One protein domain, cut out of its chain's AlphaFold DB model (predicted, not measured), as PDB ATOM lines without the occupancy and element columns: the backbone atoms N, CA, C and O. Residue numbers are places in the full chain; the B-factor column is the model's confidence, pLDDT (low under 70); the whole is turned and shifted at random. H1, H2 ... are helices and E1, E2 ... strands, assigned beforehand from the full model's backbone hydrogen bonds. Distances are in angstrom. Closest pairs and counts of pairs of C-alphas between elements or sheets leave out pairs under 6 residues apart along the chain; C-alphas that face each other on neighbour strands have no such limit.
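Overview. This is residues 231 to 335 of the 339 residues of an uncharacterized protein of bacterium CG_4_9_14_3_um_filter_65_15 (UniProt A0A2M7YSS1). A twisted sheet of four parallel strands forms the core, with H4 and H1 on one face and H2 on the other; H4 runs along the strands over E1 and E3, H2 runs along them over E2 and E1, and H1 sits by the E2 edge. The small helix H3 is off the sheet, next to the last residues of H4. The printed part has 105 residues with four named helices and four named strands, in the order H1 E1 H2 E2 H3 E3 H4 E4; the sheet's order is E2 E1 E3 E4 and the class is mixed, helices and strands. It is compact, with a radius of gyration of the C-alphas of 12.8 A, and spans 37 by 27 by 21 A.

Along the chain. The strands are E2, residues 278 to 282, 13.1 A; E1, residues 252 to 257, 16.8 A; E3, residues 300 to 304, 13.0 A; and E4, residues 327 to 330, 10.4 A, ending at C-alpha 330 at (100.317, 81.294, 76.284). The helices are H4, residues 309 to 322, 20.4 A; H2, residues 258 to 267, 14.4 A; H1, residues 234 to 240, 10.1 A, beginning at C-alpha 234 at (115.008, 73.231, 91.791); and H3, residues 289 to 292, 4.9 A.

Arrangement. The sheet is twisted, its C-alphas lying up to 4.0 A off the best plane. E2 and E1 are parallel at 24 degrees, with N 280 and O 254 2.9 A apart, within hydrogen-bond range. E1 and E3 are parallel at 16 degrees, with N 302 and O 253 at 2.8 A; E3 and E4 at 17 degrees, with N 301 and O 327 at 2.8 A. Residues 231 to 232 pair antiparallel with residues 280 to 281 of E2. H2 has a height over the sheet of 7.4 A and lies over E2 and, only just, with 3 C-alphas, over E1; its closest C-alphas to E2 are those of Trp 262 and Gly 281, 4.8 A. On the opposite face H4 has a height of 9.0 A and lies over E3 and, only just, with 3 C-alphas, over E1; Ala 315 and Ile 303 are its closest C-alphas to E3, 6.4 A. H1, on the same face as H4, has a height of 4.5 A, only just above the sheet's level, and is over none of the strands; its closest C-alphas to E2 are those of Ala 236 and Ala 278, 4.7 A. H3, not on the sheet, touches H4 at residues 318 to 322 alone, with the C-alphas of Ala 292 and Ser 321 closest at 6.2 A. E1, H2, E2 and E3, H4, E4 are strand-helix-strand units, two parallel neighbour strands joined through a helix, and E2, H3, E3 is a split one, with E1 between its strands; each crossover is right-handed. Every O i to N i+4 pair is within hydrogen-bond range in H2 and H4, 2 of 3 in H1, and H3 is too short for one.

Size, cuts and confidence. The C-alphas farthest apart are those of Ala 272 and Glu 309, 37.4 A. The printed part has no cut, and the link from H1 to E1, 11 residues, is long. The mean pLDDT of the printed part is 88.1, and residues 270 to 276 and 333 to 335 are under 70.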
ATOM      1  N   LEU A 231     107.449  67.196  86.020       98.62
ATOM      2  CA  LEU A 231     108.868  67.534  86.081       98.62
ATOM      3  C   LEU A 231     109.009  68.889  86.769       98.62
ATOM      4  O   LEU A 231     108.129  69.742  86.637       98.62
ATOM      5  N   ALA A 232     110.097  69.092  87.500       96.62
ATOM      6  CA  ALA A 232     110.296  70.314  88.264       96.62
ATOM      7  C   ALA A 232     111.783  70.631  88.385       96.62
ATOM      8  O   ALA A 232     112.573  69.786  88.820       96.62
ATOM      9  N   ASP A 233     112.157  71.854  88.018       93.62
ATOM     10  CA  ASP A 233     113.476  72.398  88.330       93.62
ATOM     11  C   ASP A 233     113.620  72.653  89.852       93.62
ATOM     12  O   ASP A 233     112.652  72.494  90.609       93.62
ATOM     13  N   PRO A 234     114.807  73.029  90.356       88.56
ATOM     14  CA  PRO A 234     115.008  73.231  91.791       88.56
ATOM     15  C   PRO A 234     114.084  74.271  92.441       88.56
ATOM     16  O   PRO A 234     113.781  74.144  93.631       88.56
ATOM     17  N   LEU A 235     113.633  75.291  91.707       88.25
ATOM     18  CA  LEU A 235     112.737  76.313  92.247       88.25
ATOM     19  C   LEU A 235     111.289  75.818  92.269       88.25
ATOM     20  O   LEU A 235     110.606  75.939  93.284       88.25
ATOM     21  N   ALA A 236     110.844  75.168  91.198       93.44
ATOM     22  CA  ALA A 236     109.556  74.502  91.108       93.44
ATOM     23  C   ALA A 236     109.404  73.407  92.175       93.44
ATOM     24  O   ALA A 236     108.347  73.302  92.791       93.44
ATOM     25  N   GLN A 237     110.468  72.655  92.483       92.56
ATOM     26  CA  GLN A 237     110.485  71.692  93.593       92.56
ATOM     27  C   GLN A 237     110.156  72.353  94.940       92.56
ATOM     28  O   GLN A 237     109.409  71.790  95.741       92.56
ATOM     29  N   GLN A 238     110.677  73.561  95.193       85.81
ATOM     30  CA  GLN A 238     110.361  74.316  96.410       85.81
ATOM     31  C   GLN A 238     108.889  74.728  96.438       85.81
ATOM     32  O   GLN A 238     108.231  74.522  97.459       85.81
ATOM     33  N   LEU A 239     108.355  75.223  95.315       89.88
ATOM     34  CA  LEU A 239     106.941  75.600  95.207       89.88
ATOM     35  C   LEU A 239     106.020  74.411  95.471       89.88
ATOM     36  O   LEU A 239     105.072  74.531  96.245       89.88
ATOM     37  N   LEU A 240     106.332  73.250  94.890       91.12
ATOM     38  CA  LEU A 240     105.591  72.011  95.124       91.12
ATOM     39  C   LEU A 240     105.608  71.609  96.604       91.12
ATOM     40  O   LEU A 240     104.583  71.195  97.138       91.12
ATOM     41  N   GLY A 241     106.730  71.820  97.296       87.12
ATOM     42  CA  GLY A 241     106.843  71.657  98.749       87.12
ATOM     43  C   GLY A 241     106.123  72.726  99.583       87.12
ATOM     44  O   GLY A 241     106.166  72.673 100.808       87.12
ATOM     45  N   GLY A 242     105.466  73.704  98.949       83.50
ATOM     46  CA  GLY A 242     104.779  74.814  99.613       83.50
ATOM     47  C   GLY A 242     105.684  75.988  99.992       83.50
ATOM     48  O   GLY A 242     105.249  76.884 100.709       83.50
ATOM     49  N   ILE A 243     106.931  76.010  99.517       83.56
ATOM     50  CA  ILE A 243     107.894  77.075  99.798       83.56
ATOM     51  C   ILE A 243     107.898  78.060  98.631       83.56
ATOM     52  O   ILE A 243     108.360  77.732  97.541       83.56
ATOM     53  N   SER A 244     107.453  79.294  98.877       82.56
ATOM     54  CA  SER A 244     107.636  80.423  97.958       82.56
ATOM     55  C   SER A 244     108.693  81.369  98.534       82.56
ATOM     56  O   SER A 244     108.419  82.026  99.542       82.56
ATOM     57  N   PRO A 245     109.908  81.429  97.959       74.88
ATOM     58  CA  PRO A 245     110.955  82.286  98.496       74.88
ATOM     59  C   PRO A 245     110.573  83.768  98.428       74.88
ATOM     60  O   PRO A 245     110.038  84.237  97.426       74.88
ATOM     61  N   THR A 246     110.877  84.525  99.482       75.12
ATOM     62  CA  THR A 246     110.552  85.961  99.563       75.12
ATOM     63  C   THR A 246     111.345  86.809  98.571       75.12
ATOM     64  O   THR A 246     110.835  87.814  98.089       75.12
ATOM     65  N   TRP A 247     112.561  86.379  98.226       73.94
ATOM     66  CA  TRP A 247     113.419  87.016  97.223       73.94
ATOM     67  C   TRP A 247     112.973  86.747  95.778       73.94
ATOM     68  O   TRP A 247     113.471  87.388  94.859       73.94
ATOM     69  N   TRP A 248     112.051  85.805  95.553       79.56
ATOM     70  CA  TRP A 248     111.618  85.420  94.213       79.56
ATOM     71  C   TRP A 248     110.504  86.344  93.710       79.56
ATOM     72  O   TRP A 248     109.318  86.004  93.712       79.56
ATOM     73  N   LEU A 249     110.900  87.556  93.326       78.06
ATOM     74  CA  LEU A 249     110.030  88.585  92.771       78.06
ATOM     75  C   LEU A 249     110.713  89.244  91.561       78.06
ATOM     76  O   LEU A 249     111.858  89.657  91.704       78.06
ATOM     77  N   PRO A 250     110.013  89.408  90.422       82.56
ATOM     78  CA  PRO A 250     108.637  88.975  90.171       82.56
ATOM     79  C   PRO A 250     108.513  87.444  90.050       82.56
ATOM     80  O   PRO A 250     109.365  86.777  89.471       82.56
ATOM     81  N   ARG A 251     107.416  86.875  90.573       88.69
ATOM     82  CA  ARG A 251     107.149  85.430  90.477       88.69
ATOM     83  C   ARG A 251     106.764  85.065  89.050       88.69
ATOM     84  O   ARG A 251     105.732  85.535  88.559       88.69
ATOM     85  N   GLN A 252     107.543  84.191  88.426       93.00
ATOM     86  CA  GLN A 252     107.267  83.691  87.085       93.00
ATOM     87  C   GLN A 252     107.335  82.166  87.043       93.00
ATOM     88  O   GLN A 252     108.310  81.579  87.485       93.00
ATOM     89  N   VAL A 253     106.323  81.511  86.484       95.75
ATOM     90  CA  VAL A 253     106.321  80.058  86.272       95.75
ATOM     91  C   VAL A 253     106.220  79.779  84.783       95.75
ATOM     92  O   VAL A 253     105.360  80.346  84.112       95.75
ATOM     93  N   ILE A 254     107.068  78.892  84.275       96.88
ATOM     94  CA  ILE A 254     106.954  78.344  82.923       96.88
ATOM     95  C   ILE A 254     106.428  76.917  83.030       96.88
ATOM     96  O   ILE A 254     106.938  76.122  83.817       96.88
ATOM     97  N   ILE A 255     105.408  76.597  82.238       97.81
ATOM     98  CA  ILE A 255     104.855  75.248  82.131       97.81
ATOM     99  C   ILE A 255     105.077  74.762  80.701       97.81
ATOM    100  O   ILE A 255     104.435  75.266  79.780       97.81
ATOM    101  N   ALA A 256     105.994  73.816  80.528       96.50
ATOM    102  CA  ALA A 256     106.393  73.257  79.238       96.50
ATOM    103  C   ALA A 256     105.871  71.824  79.063       96.50
ATOM    104  O   ALA A 256     105.679  71.104  80.045       96.50
ATOM    105  N   GLU A 257     105.632  71.406  77.824       94.50
ATOM    106  CA  GLU A 257     105.119  70.068  77.524       94.50
ATOM    107  C   GLU A 257     106.241  69.034  77.344       94.50
ATOM    108  O   GLU A 257     107.191  69.237  76.597       94.50
ATOM    109  N   GLY A 258     106.131  67.895  78.028       93.38
ATOM    110  CA  GLY A 258     107.082  66.789  77.915       93.38
ATOM    111  C   GLY A 258     108.454  67.055  78.541       93.38
ATOM    112  O   GLY A 258     108.786  68.150  78.996       93.38
ATOM    113  N   GLU A 259     109.282  66.009  78.586       95.31
ATOM    114  CA  GLU A 259     110.618  66.100  79.182       95.31
ATOM    115  C   GLU A 259     111.593  66.984  78.395       95.31
ATOM    116  O   GLU A 259     112.325  67.753  79.020       95.31
ATOM    117  N   PRO A 260     111.633  66.923  77.051       92.62
ATOM    118  CA  PRO A 260     112.621  67.676  76.298       92.62
ATOM    119  C   PRO A 260     112.421  69.195  76.366       92.62
ATOM    120  O   PRO A 260     113.411  69.927  76.449       92.62
ATOM    121  N   ASP A 261     111.180  69.678  76.337       92.81
ATOM    122  CA  ASP A 261     110.912  71.121  76.304       92.81
ATOM    123  C   ASP A 261     110.962  71.709  77.710       92.81
ATOM    124  O   ASP A 261     111.502  72.798  77.903       92.81
ATOM    125  N   TRP A 262     110.536  70.940  78.719       96.56
ATOM    126  CA  TRP A 262     110.861  71.250  80.109       96.56
ATOM    127  C   TRP A 262     112.369  71.384  80.322       96.56
ATOM    128  O   TRP A 262     112.811  72.383  80.887       96.56
ATOM    129  N   LEU A 263     113.161  70.418  79.841       95.19
ATOM    130  CA  LEU A 263     114.610  70.455  79.999       95.19
ATOM    131  C   LEU A 263     115.198  71.683  79.295       95.19
ATOM    132  O   LEU A 263     115.993  72.391  79.896       95.19
ATOM    133  N   LEU A 264     114.765  71.996  78.068       92.19
ATOM    134  CA  LEU A 264     115.189  73.207  77.356       92.19
ATOM    135  C   LEU A 264     114.978  74.477  78.198       92.19
ATOM    136  O   LEU A 264     115.896  75.286  78.313       92.19
ATOM    137  N   TRP A 265     113.799  74.652  78.796       91.62
ATOM    138  CA  TRP A 265     113.508  75.829  79.617       91.62
ATOM    139  C   TRP A 265     114.262  75.829  80.946       91.62
ATOM    140  O   TRP A 265     114.778  76.871  81.342       91.62
ATOM    141  N   ALA A 266     114.383  74.676  81.601       92.00
ATOM    142  CA  ALA A 266     115.125  74.549  82.852       92.00
ATOM    143  C   ALA A 266     116.630  74.834  82.669       92.00
ATOM    144  O   ALA A 266     117.264  75.389  83.560       92.00
ATOM    145  N   LEU A 267     117.194  74.510  81.500       89.25
ATOM    146  CA  LEU A 267     118.596  74.784  81.160       89.25
ATOM    147  C   LEU A 267     118.883  76.260  80.874       89.25
ATOM    148  O   LEU A 267     120.028  76.688  80.982       89.25
ATOM    149  N   ARG A 268     117.871  77.050  80.492       83.06
ATOM    150  CA  ARG A 268     118.042  78.485  80.204       83.06
ATOM    151  C   ARG A 268     118.300  79.310  81.463       83.06
ATOM    152  O   ARG A 268     118.770  80.439  81.339       83.06
ATOM    153  N   GLN A 269     118.031  78.756  82.647       71.88
ATOM    154  CA  GLN A 269     118.385  79.400  83.902       71.88
ATOM    155  C   GLN A 269     119.905  79.446  84.039       71.88
ATOM    156  O   GLN A 269     120.544  78.442  84.362       71.88
ATOM    157  N   ARG A 270     120.499  80.623  83.819       61.41
ATOM    158  CA  ARG A 270     121.928  80.789  84.066       61.41
ATOM    159  C   ARG A 270     122.152  80.854  85.560       61.41
ATOM    160  O   ARG A 270     121.373  81.432  86.313       61.41
ATOM    161  N   GLU A 271     123.272  80.304  85.985       52.78
ATOM    162  CA  GLU A 271     123.651  80.312  87.390       52.78
ATOM    163  C   GLU A 271     123.849  81.731  87.955       52.78
ATOM    164  O   GLU A 271     123.581  81.970  89.132       52.78
ATOM    165  N   ALA A 272     124.263  82.663  87.089       48.03
ATOM    166  CA  ALA A 272     124.453  84.078  87.394       48.03
ATOM    167  C   ALA A 272     123.140  84.870  87.515       48.03
ATOM    168  O   ALA A 272     123.157  85.992  88.022       48.03
ATOM    169  N   ASP A 273     122.018  84.322  87.043       55.84
ATOM    170  CA  ASP A 273     120.731  84.995  87.147       55.84
ATOM    171  C   ASP A 273     120.205  84.820  88.582       55.84
ATOM    172  O   ASP A 273     119.825  83.724  89.000       55.84
ATOM    173  N   GLU A 274     120.176  85.919  89.348       46.47
ATOM    174  CA  GLU A 274     119.630  85.961  90.720       46.47
ATOM    175  C   GLU A 274     118.162  85.514  90.777       46.47
ATOM    176  O   GLU A 274     117.660  85.085  91.818       46.47
ATOM    177  N   GLN A 275     117.473  85.639  89.642       59.06
ATOM    178  CA  GLN A 275     116.058  85.395  89.470       59.06
ATOM    179  C   GLN A 275     115.843  84.652  88.162       59.06
ATOM    180  O   GLN A 275     116.386  85.012  87.120       59.06
ATOM    181  N   GLY A 276     114.976  83.659  88.194       69.94
ATOM    182  CA  GLY A 276     114.355  83.210  86.971       69.94
ATOM    183  C   GLY A 276     113.123  82.378  87.238       69.94
ATOM    184  O   GLY A 276     112.683  82.265  88.394       69.94
ATOM    185  N   PRO A 277     112.481  81.907  86.167       88.88
ATOM    186  CA  PRO A 277     111.216  81.235  86.297       88.88
ATOM    187  C   PRO A 277     111.396  79.901  87.012       88.88
ATOM    188  O   PRO A 277     112.393  79.214  86.836       88.88
ATOM    189  N   ALA A 278     110.384  79.509  87.775       92.06
ATOM    190  CA  ALA A 278     110.236  78.112  88.146       92.06
ATOM    191  C   ALA A 278     109.692  77.358  86.931       92.06
ATOM    192  O   ALA A 278     108.648  77.737  86.388       92.06
ATOM    193  N   VAL A 279     110.375  76.300  86.507       96.56
ATOM    194  CA  VAL A 279     110.004  75.538  85.313       96.56
ATOM    195  C   VAL A 279     109.394  74.189  85.695       96.56
ATOM    196  O   VAL A 279     110.032  73.333  86.318       96.56
ATOM    197  N   LEU A 280     108.143  73.992  85.280       98.25
ATOM    198  CA  LEU A 280     107.380  72.756  85.415       98.25
ATOM    199  C   LEU A 280     107.201  72.090  84.052       98.25
ATOM    200  O   LEU A 280     106.920  72.758  83.059       98.25
ATOM    201  N   GLY A 281     107.349  70.770  84.009       97.88
ATOM    202  CA  GLY A 281     107.085  69.969  82.816       97.88
ATOM    203  C   GLY A 281     105.830  69.135  83.001       97.88
ATOM    204  O   GLY A 281     105.680  68.463  84.027       97.88
ATOM    205  N   VAL A 282     104.926  69.184  82.026       96.88
ATOM    206  CA  VAL A 282     103.625  68.511  82.076       96.88
ATOM    207  C   VAL A 282     103.436  67.557  80.911       96.88
ATOM    208  O   VAL A 282     103.941  67.760  79.814       96.88
ATOM    209  N   GLU A 283     102.649  66.523  81.162       92.69
ATOM    210  CA  GLU A 283     102.170  65.572  80.172       92.69
ATOM    211  C   GLU A 283     100.720  65.180  80.475       92.69
ATOM    212  O   GLU A 283     100.120  65.662  81.443       92.69
ATOM    213  N   SER A 284     100.157  64.272  79.673       89.62
ATOM    214  CA  SER A 284      98.817  63.732  79.891       89.62
ATOM    215  C   SER A 284      98.621  63.254  81.333       89.62
ATOM    216  O   SER A 284      99.326  62.377  81.837       89.62
ATOM    217  N   GLY A 285      97.647  63.860  82.013       91.81
ATOM    218  CA  GLY A 285      97.295  63.545  83.394       91.81
ATOM    219  C   GLY A 285      98.266  64.062  84.461       91.81
ATOM    220  O   GLY A 285      98.044  63.760  85.631       91.81
ATOM    221  N   ALA A 286      99.311  64.820  84.111       95.06
ATOM    222  CA  ALA A 286     100.263  65.398  85.066       95.06
ATOM    223  C   ALA A 286      99.638  66.520  85.912       95.06
ATOM    224  O   ALA A 286      99.802  66.558  87.133       95.06
ATOM    225  N   TRP A 287      98.901  67.431  85.265       97.44
ATOM    226  CA  TRP A 287      98.321  68.596  85.929       97.44
ATOM    227  C   TRP A 287      97.111  68.219  86.790       97.44
ATOM    228  O   TRP A 287      96.192  67.536  86.334       97.44
ATOM    229  N   SER A 288      97.098  68.690  88.038       96.06
ATOM    230  CA  SER A 288      96.036  68.427  89.014       96.06
ATOM    231  C   SER A 288      95.716  69.678  89.840       96.06
ATOM    232  O   SER A 288      96.562  70.576  89.936       96.06
ATOM    233  N   PRO A 289      94.536  69.749  90.488       96.75
ATOM    234  CA  PRO A 289      94.202  70.847  91.396       96.75
ATOM    235  C   PRO A 289      95.233  71.041  92.514       96.75
ATOM    236  O   PRO A 289      95.534  72.170  92.888       96.75
ATOM    237  N   GLN A 290      95.820  69.952  93.016       96.94
ATOM    238  CA  GLN A 290      96.834  69.998  94.065       96.94
ATOM    239  C   GLN A 290      98.136  70.637  93.571       96.94
ATOM    240  O   GLN A 290      98.739  71.411  94.305       96.94
ATOM    241  N   ILE A 291      98.548  70.367  92.326       98.12
ATOM    242  CA  ILE A 291      99.691  71.052  91.699       98.12
ATOM    243  C   ILE A 291      99.358  72.533  91.469       98.12
ATOM    244  O   ILE A 291     100.146  73.403  91.831       98.12
ATOM    245  N   ALA A 292      98.168  72.842  90.944       98.06
ATOM    246  CA  ALA A 292      97.734  74.221  90.712       98.06
ATOM    247  C   ALA A 292      97.673  75.056  92.006       98.06
ATOM    248  O   ALA A 292      97.966  76.253  91.995       98.06
ATOM    249  N   ALA A 293      97.327  74.434  93.137       97.00
ATOM    250  CA  ALA A 293      97.308  75.077  94.450       97.00
ATOM    251  C   ALA A 293      98.706  75.485  94.950       97.00
ATOM    252  O   ALA A 293      98.812  76.359  95.807       97.00
ATOM    253  N   ARG A 294      99.778  74.890  94.407       97.19
ATOM    254  CA  ARG A 294     101.166  75.239  94.745       97.19
ATOM    255  C   ARG A 294     101.683  76.477  94.022       97.19
ATOM    256  O   ARG A 294     102.716  77.008  94.413       97.19
ATOM    257  N   ILE A 295     100.969  76.962  93.008       97.19
ATOM    258  CA  ILE A 295     101.328  78.195  92.307       97.19
ATOM    259  C   ILE A 295     100.844  79.402  93.130       97.19
ATOM    260  O   ILE A 295      99.633  79.536  93.343       97.19
ATOM    261  N   PRO A 296     101.745  80.292  93.599       94.31
ATOM    262  CA  PRO A 296     101.348  81.430  94.424       94.31
ATOM    263  C   PRO A 296     100.454  82.421  93.670       94.31
ATOM    264  O   PRO A 296     100.669  82.694  92.488       94.31
ATOM    265  N   THR A 297      99.506  83.044  94.369       95.19
ATOM    266  CA  THR A 297      98.705  84.153  93.823       95.19
ATOM    267  C   THR A 297      99.605  85.314  93.367       95.19
ATOM    268  O   THR A 297     100.628  85.618  93.989       95.19
ATOM    269  N   GLY A 298      99.233  85.966  92.262       94.06
ATOM    270  CA  GLY A 298      99.964  87.076  91.640       94.06
ATOM    271  C   GLY A 298     101.092  86.654  90.689       94.06
ATOM    272  O   GLY A 298     101.688  87.518  90.034       94.06
ATOM    273  N   THR A 299     101.362  85.349  90.583       95.25
ATOM    274  CA  THR A 299     102.385  84.777  89.694       95.25
ATOM    275  C   THR A 299     102.034  85.000  88.224       95.25
ATOM    276  O   THR A 299     100.877  84.857  87.816       95.25
ATOM    277  N   SER A 300     103.046  85.336  87.425       95.88
ATOM    278  CA  SER A 300     102.970  85.315  85.965       95.88
ATOM    279  C   SER A 300     103.253  83.899  85.470       95.88
ATOM    280  O   SER A 300     104.335  83.370  85.702       95.88
ATOM    281  N   VAL A 301     102.294  83.270  84.803       97.25
ATOM    282  CA  VAL A 301     102.381  81.878  84.348       97.25
ATOM    283  C   VAL A 301     102.417  81.854  82.830       97.25
ATOM    284  O   VAL A 301     101.483  82.326  82.190       97.25
ATOM    285  N   VAL A 302     103.485  81.308  82.256       96.38
ATOM    286  CA  VAL A 302     103.676  81.168  80.810       96.38
ATOM    287  C   VAL A 302     103.491  79.702  80.430       96.38
ATOM    288  O   VAL A 302     104.276  78.844  80.827       96.38
ATOM    289  N   ILE A 303     102.448  79.417  79.658       96.19
ATOM    290  CA  ILE A 303     102.118  78.084  79.155       96.19
ATOM    291  C   ILE A 303     102.757  77.918  77.773       96.19
ATOM    292  O   ILE A 303     102.436  78.658  76.840       96.19
ATOM    293  N   ARG A 304     103.656  76.941  77.666       94.56
ATOM    294  CA  ARG A 304     104.436  76.566  76.477       94.56
ATOM    295  C   ARG A 304     104.114  75.115  76.092       94.56
ATOM    296  O   ARG A 304     105.011  74.296  75.926       94.56
ATOM    297  N   THR A 305     102.826  74.779  76.071       91.75
ATOM    298  CA  THR A 305     102.340  73.496  75.545       91.75
ATOM    299  C   THR A 305     102.136  73.603  74.046       91.75
ATOM    300  O   THR A 305     101.835  74.693  73.545       91.75
ATOM    301  N   HIS A 306     102.240  72.475  73.348       86.38
ATOM    302  CA  HIS A 306     102.089  72.436  71.904       86.38
ATOM    303  C   HIS A 306     100.736  73.017  71.466       86.38
ATOM    304  O   HIS A 306      99.732  73.051  72.196       86.38
ATOM    305  N   HIS A 307     100.703  73.515  70.235       86.44
ATOM    306  CA  HIS A 307      99.505  74.104  69.643       86.44
ATOM    307  C   HIS A 307      98.569  73.076  68.988       86.44
ATOM    308  O   HIS A 307      97.572  73.463  68.370       86.44
ATOM    309  N   ASP A 308      98.836  71.783  69.165       87.12
ATOM    310  CA  ASP A 308      97.979  70.678  68.743       87.12
ATOM    311  C   ASP A 308      96.790  70.456  69.701       87.12
ATOM    312  O   ASP A 308      96.555  71.218  70.640       87.12
ATOM    313  N   GLU A 309      95.949  69.463  69.416       88.81
ATOM    314  CA  GLU A 309      94.751  69.205  70.220       88.81
ATOM    315  C   GLU A 309      95.065  68.812  71.679       88.81
ATOM    316  O   GLU A 309      94.525  69.471  72.578       88.81
ATOM    317  N   PRO A 310      95.967  67.846  71.959       86.69
ATOM    318  CA  PRO A 310      96.389  67.545  73.327       86.69
ATOM    319  C   PRO A 310      96.967  68.761  74.063       86.69
ATOM    320  O   PRO A 310      96.540  69.071  75.180       86.69
ATOM    321  N   GLY A 311      97.876  69.504  73.426       85.94
ATOM    322  CA  GLY A 311      98.511  70.671  74.026       85.94
ATOM    323  C   GLY A 311      97.531  71.822  74.282       85.94
ATOM    324  O   GLY A 311      97.648  72.534  75.289       85.94
ATOM    325  N   ARG A 312      96.493  71.991  73.446       90.88
ATOM    326  CA  ARG A 312      95.370  72.912  73.722       90.88
ATOM    327  C   ARG A 312      94.553  72.488  74.936       90.88
ATOM    328  O   ARG A 312      94.229  73.360  75.744       90.88
ATOM    329  N   HIS A 313      94.264  71.199  75.089       89.38
ATOM    330  CA  HIS A 313      93.544  70.693  76.255       89.38
ATOM    331  C   HIS A 313      94.334  70.938  77.552       89.38
ATOM    332  O   HIS A 313      93.779  71.454  78.525       89.38
ATOM    333  N   TYR A 314      95.645  70.665  77.563       90.94
ATOM    334  CA  TYR A 314      96.500  70.948  78.725       90.94
ATOM    335  C   TYR A 314      96.487  72.432  79.094       90.94
ATOM    336  O   TYR A 314      96.264  72.778  80.255       90.94
ATOM    337  N   ALA A 315      96.663  73.317  78.109       93.50
ATOM    338  CA  ALA A 315      96.655  74.757  78.340       93.50
ATOM    339  C   ALA A 315      95.334  75.250  78.942       93.50
ATOM    340  O   ALA A 315      95.352  76.046  79.880       93.50
ATOM    341  N   GLN A 316      94.195  74.768  78.434       94.69
ATOM    342  CA  GLN A 316      92.875  75.118  78.963       94.69
ATOM    343  C   GLN A 316      92.711  74.647  80.410       94.69
ATOM    344  O   GLN A 316      92.291  75.428  81.262       94.69
ATOM    345  N   GLN A 317      93.100  73.404  80.707       96.00
ATOM    346  CA  GLN A 317      93.027  72.846  82.055       96.00
ATOM    347  C   GLN A 317      93.887  73.644  83.050       96.00
ATOM    348  O   GLN A 317      93.431  73.984  84.146       96.00
ATOM    349  N   ILE A 318      95.122  73.977  82.662       97.06
ATOM    350  CA  ILE A 318      96.035  74.792  83.469       97.06
ATOM    351  C   ILE A 318      95.434  76.179  83.700       97.06
ATOM    352  O   ILE A 318      95.302  76.607  84.851       97.06
ATOM    353  N   ALA A 319      95.018  76.857  82.629       96.69
ATOM    354  CA  ALA A 319      94.488  78.211  82.701       96.69
ATOM    355  C   ALA A 319      93.232  78.295  83.578       96.69
ATOM    356  O   ALA A 319      93.148  79.169  84.441       96.69
ATOM    357  N   ALA A 320      92.300  77.350  83.428       96.81
ATOM    358  CA  ALA A 320      91.089  77.283  84.239       96.81
ATOM    359  C   ALA A 320      91.407  77.151  85.739       96.81
ATOM    360  O   ALA A 320      90.830  77.858  86.560       96.81
ATOM    361  N   SER A 321      92.381  76.310  86.107       97.12
ATOM    362  CA  SER A 321      92.752  76.084  87.516       97.12
ATOM    363  C   SER A 321      93.449  77.275  88.202       97.12
ATOM    364  O   SER A 321      93.507  77.356  89.436       97.12
ATOM    365  N   LEU A 322      93.985  78.208  87.412       97.44
ATOM    366  CA  LEU A 322      94.742  79.376  87.877       97.44
ATOM    367  C   LEU A 322      93.996  80.702  87.657       97.44
ATOM    368  O   LEU A 322      94.475  81.760  88.080       97.44
ATOM    369  N   HIS A 323      92.825  80.641  87.018       94.56
ATOM    370  CA  HIS A 323      91.987  81.791  86.719       94.56
ATOM    371  C   HIS A 323      91.657  82.597  87.987       94.56
ATOM    372  O   HIS A 323      91.470  82.045  89.072       94.56
ATOM    373  N   GLY A 324      91.649  83.924  87.861       93.19
ATOM    374  CA  GLY A 324      91.381  84.858  88.961       93.19
ATOM    375  C   GLY A 324      92.512  85.024  89.986       93.19
ATOM    376  O   GLY A 324      92.461  85.959  90.778       93.19
ATOM    377  N   ARG A 325      93.552  84.172  89.980       96.56
ATOM    378  CA  ARG A 325      94.674  84.243  90.942       96.56
ATOM    379  C   ARG A 325      96.031  84.514  90.297       96.56
ATOM    380  O   ARG A 325      96.918  85.038  90.968       96.56
ATOM    381  N   CYS A 326      96.216  84.151  89.030       97.38
ATOM    382  CA  CYS A 326      97.476  84.317  88.300       97.38
ATOM    383  C   CYS A 326      97.281  85.108  87.002       97.38
ATOM    384  O   CYS A 326      96.188  85.140  86.437       97.38
ATOM    385  N   ARG A 327      98.366  85.706  86.501       96.88
ATOM    386  CA  ARG A 327      98.422  86.309  85.160       96.88
ATOM    387  C   ARG A 327      98.898  85.244  84.183       96.88
ATOM    388  O   ARG A 327     100.038  84.808  84.289       96.88
ATOM    389  N   ILE A 328      98.029  84.792  83.286       96.62
ATOM    390  CA  ILE A 328      98.303  83.646  82.413       96.62
ATOM    391  C   ILE A 328      98.629  84.141  81.005       96.62
ATOM    392  O   ILE A 328      97.869  84.906  80.418       96.62
ATOM    393  N   PHE A 329      99.739  83.657  80.464       94.75
ATOM    394  CA  PHE A 329     100.198  83.882  79.102       94.75
ATOM    395  C   PHE A 329     100.336  82.527  78.414       94.75
ATOM    396  O   PHE A 329     100.753  81.552  79.039       94.75
ATOM    397  N   ARG A 330     100.022  82.457  77.124       89.69
ATOM    398  CA  ARG A 330     100.317  81.294  76.284       89.69
ATOM    399  C   ARG A 330     101.179  81.759  75.122       89.69
ATOM    400  O   ARG A 330     100.929  82.842  74.595       89.69
ATOM    401  N   SER A 331     102.184  80.972  74.750       80.81
ATOM    402  CA  SER A 331     102.986  81.262  73.558       80.81
ATOM    403  C   SER A 331     102.128  81.368  72.304       80.81
ATOM    404  O   SER A 331     101.049  80.781  72.224       80.81
ATOM    405  N   SER A 332     102.601  82.142  71.332       72.88
ATOM    406  CA  SER A 332     102.031  82.165  69.989       72.88
ATOM    407  C   SER A 332     102.591  80.997  69.171       72.88
ATOM    408  O   SER A 332     103.730  80.578  69.374       72.88
ATOM    409  N   ALA A 333     101.814  80.503  68.203       58.72
ATOM    410  CA  ALA A 333     102.180  79.337  67.390       58.72
ATOM    411  C   ALA A 333     103.429  79.544  66.497       58.72
ATOM    412  O   ALA A 333     103.868  78.606  65.843       58.72
ATOM    413  N   GLY A 334     103.993  80.761  66.446       44.97
ATOM    414  CA  GLY A 334     105.180  81.107  65.653       44.97
ATOM    415  C   GLY A 334     106.469  81.319  66.459       44.97
ATOM    416  O   GLY A 334     107.533  81.436  65.862       44.97
ATOM    417  N   GLU A 335     106.412  81.355  67.795       49.41
ATOM    418  CA  GLU A 335     107.603  81.549  68.644       49.41
ATOM    419  C   GLU A 335     108.412  80.262  68.885       49.41
ATOM    420  O   GLU A 335     109.502  80.321  69.447       49.41
TER     421      GLU A 335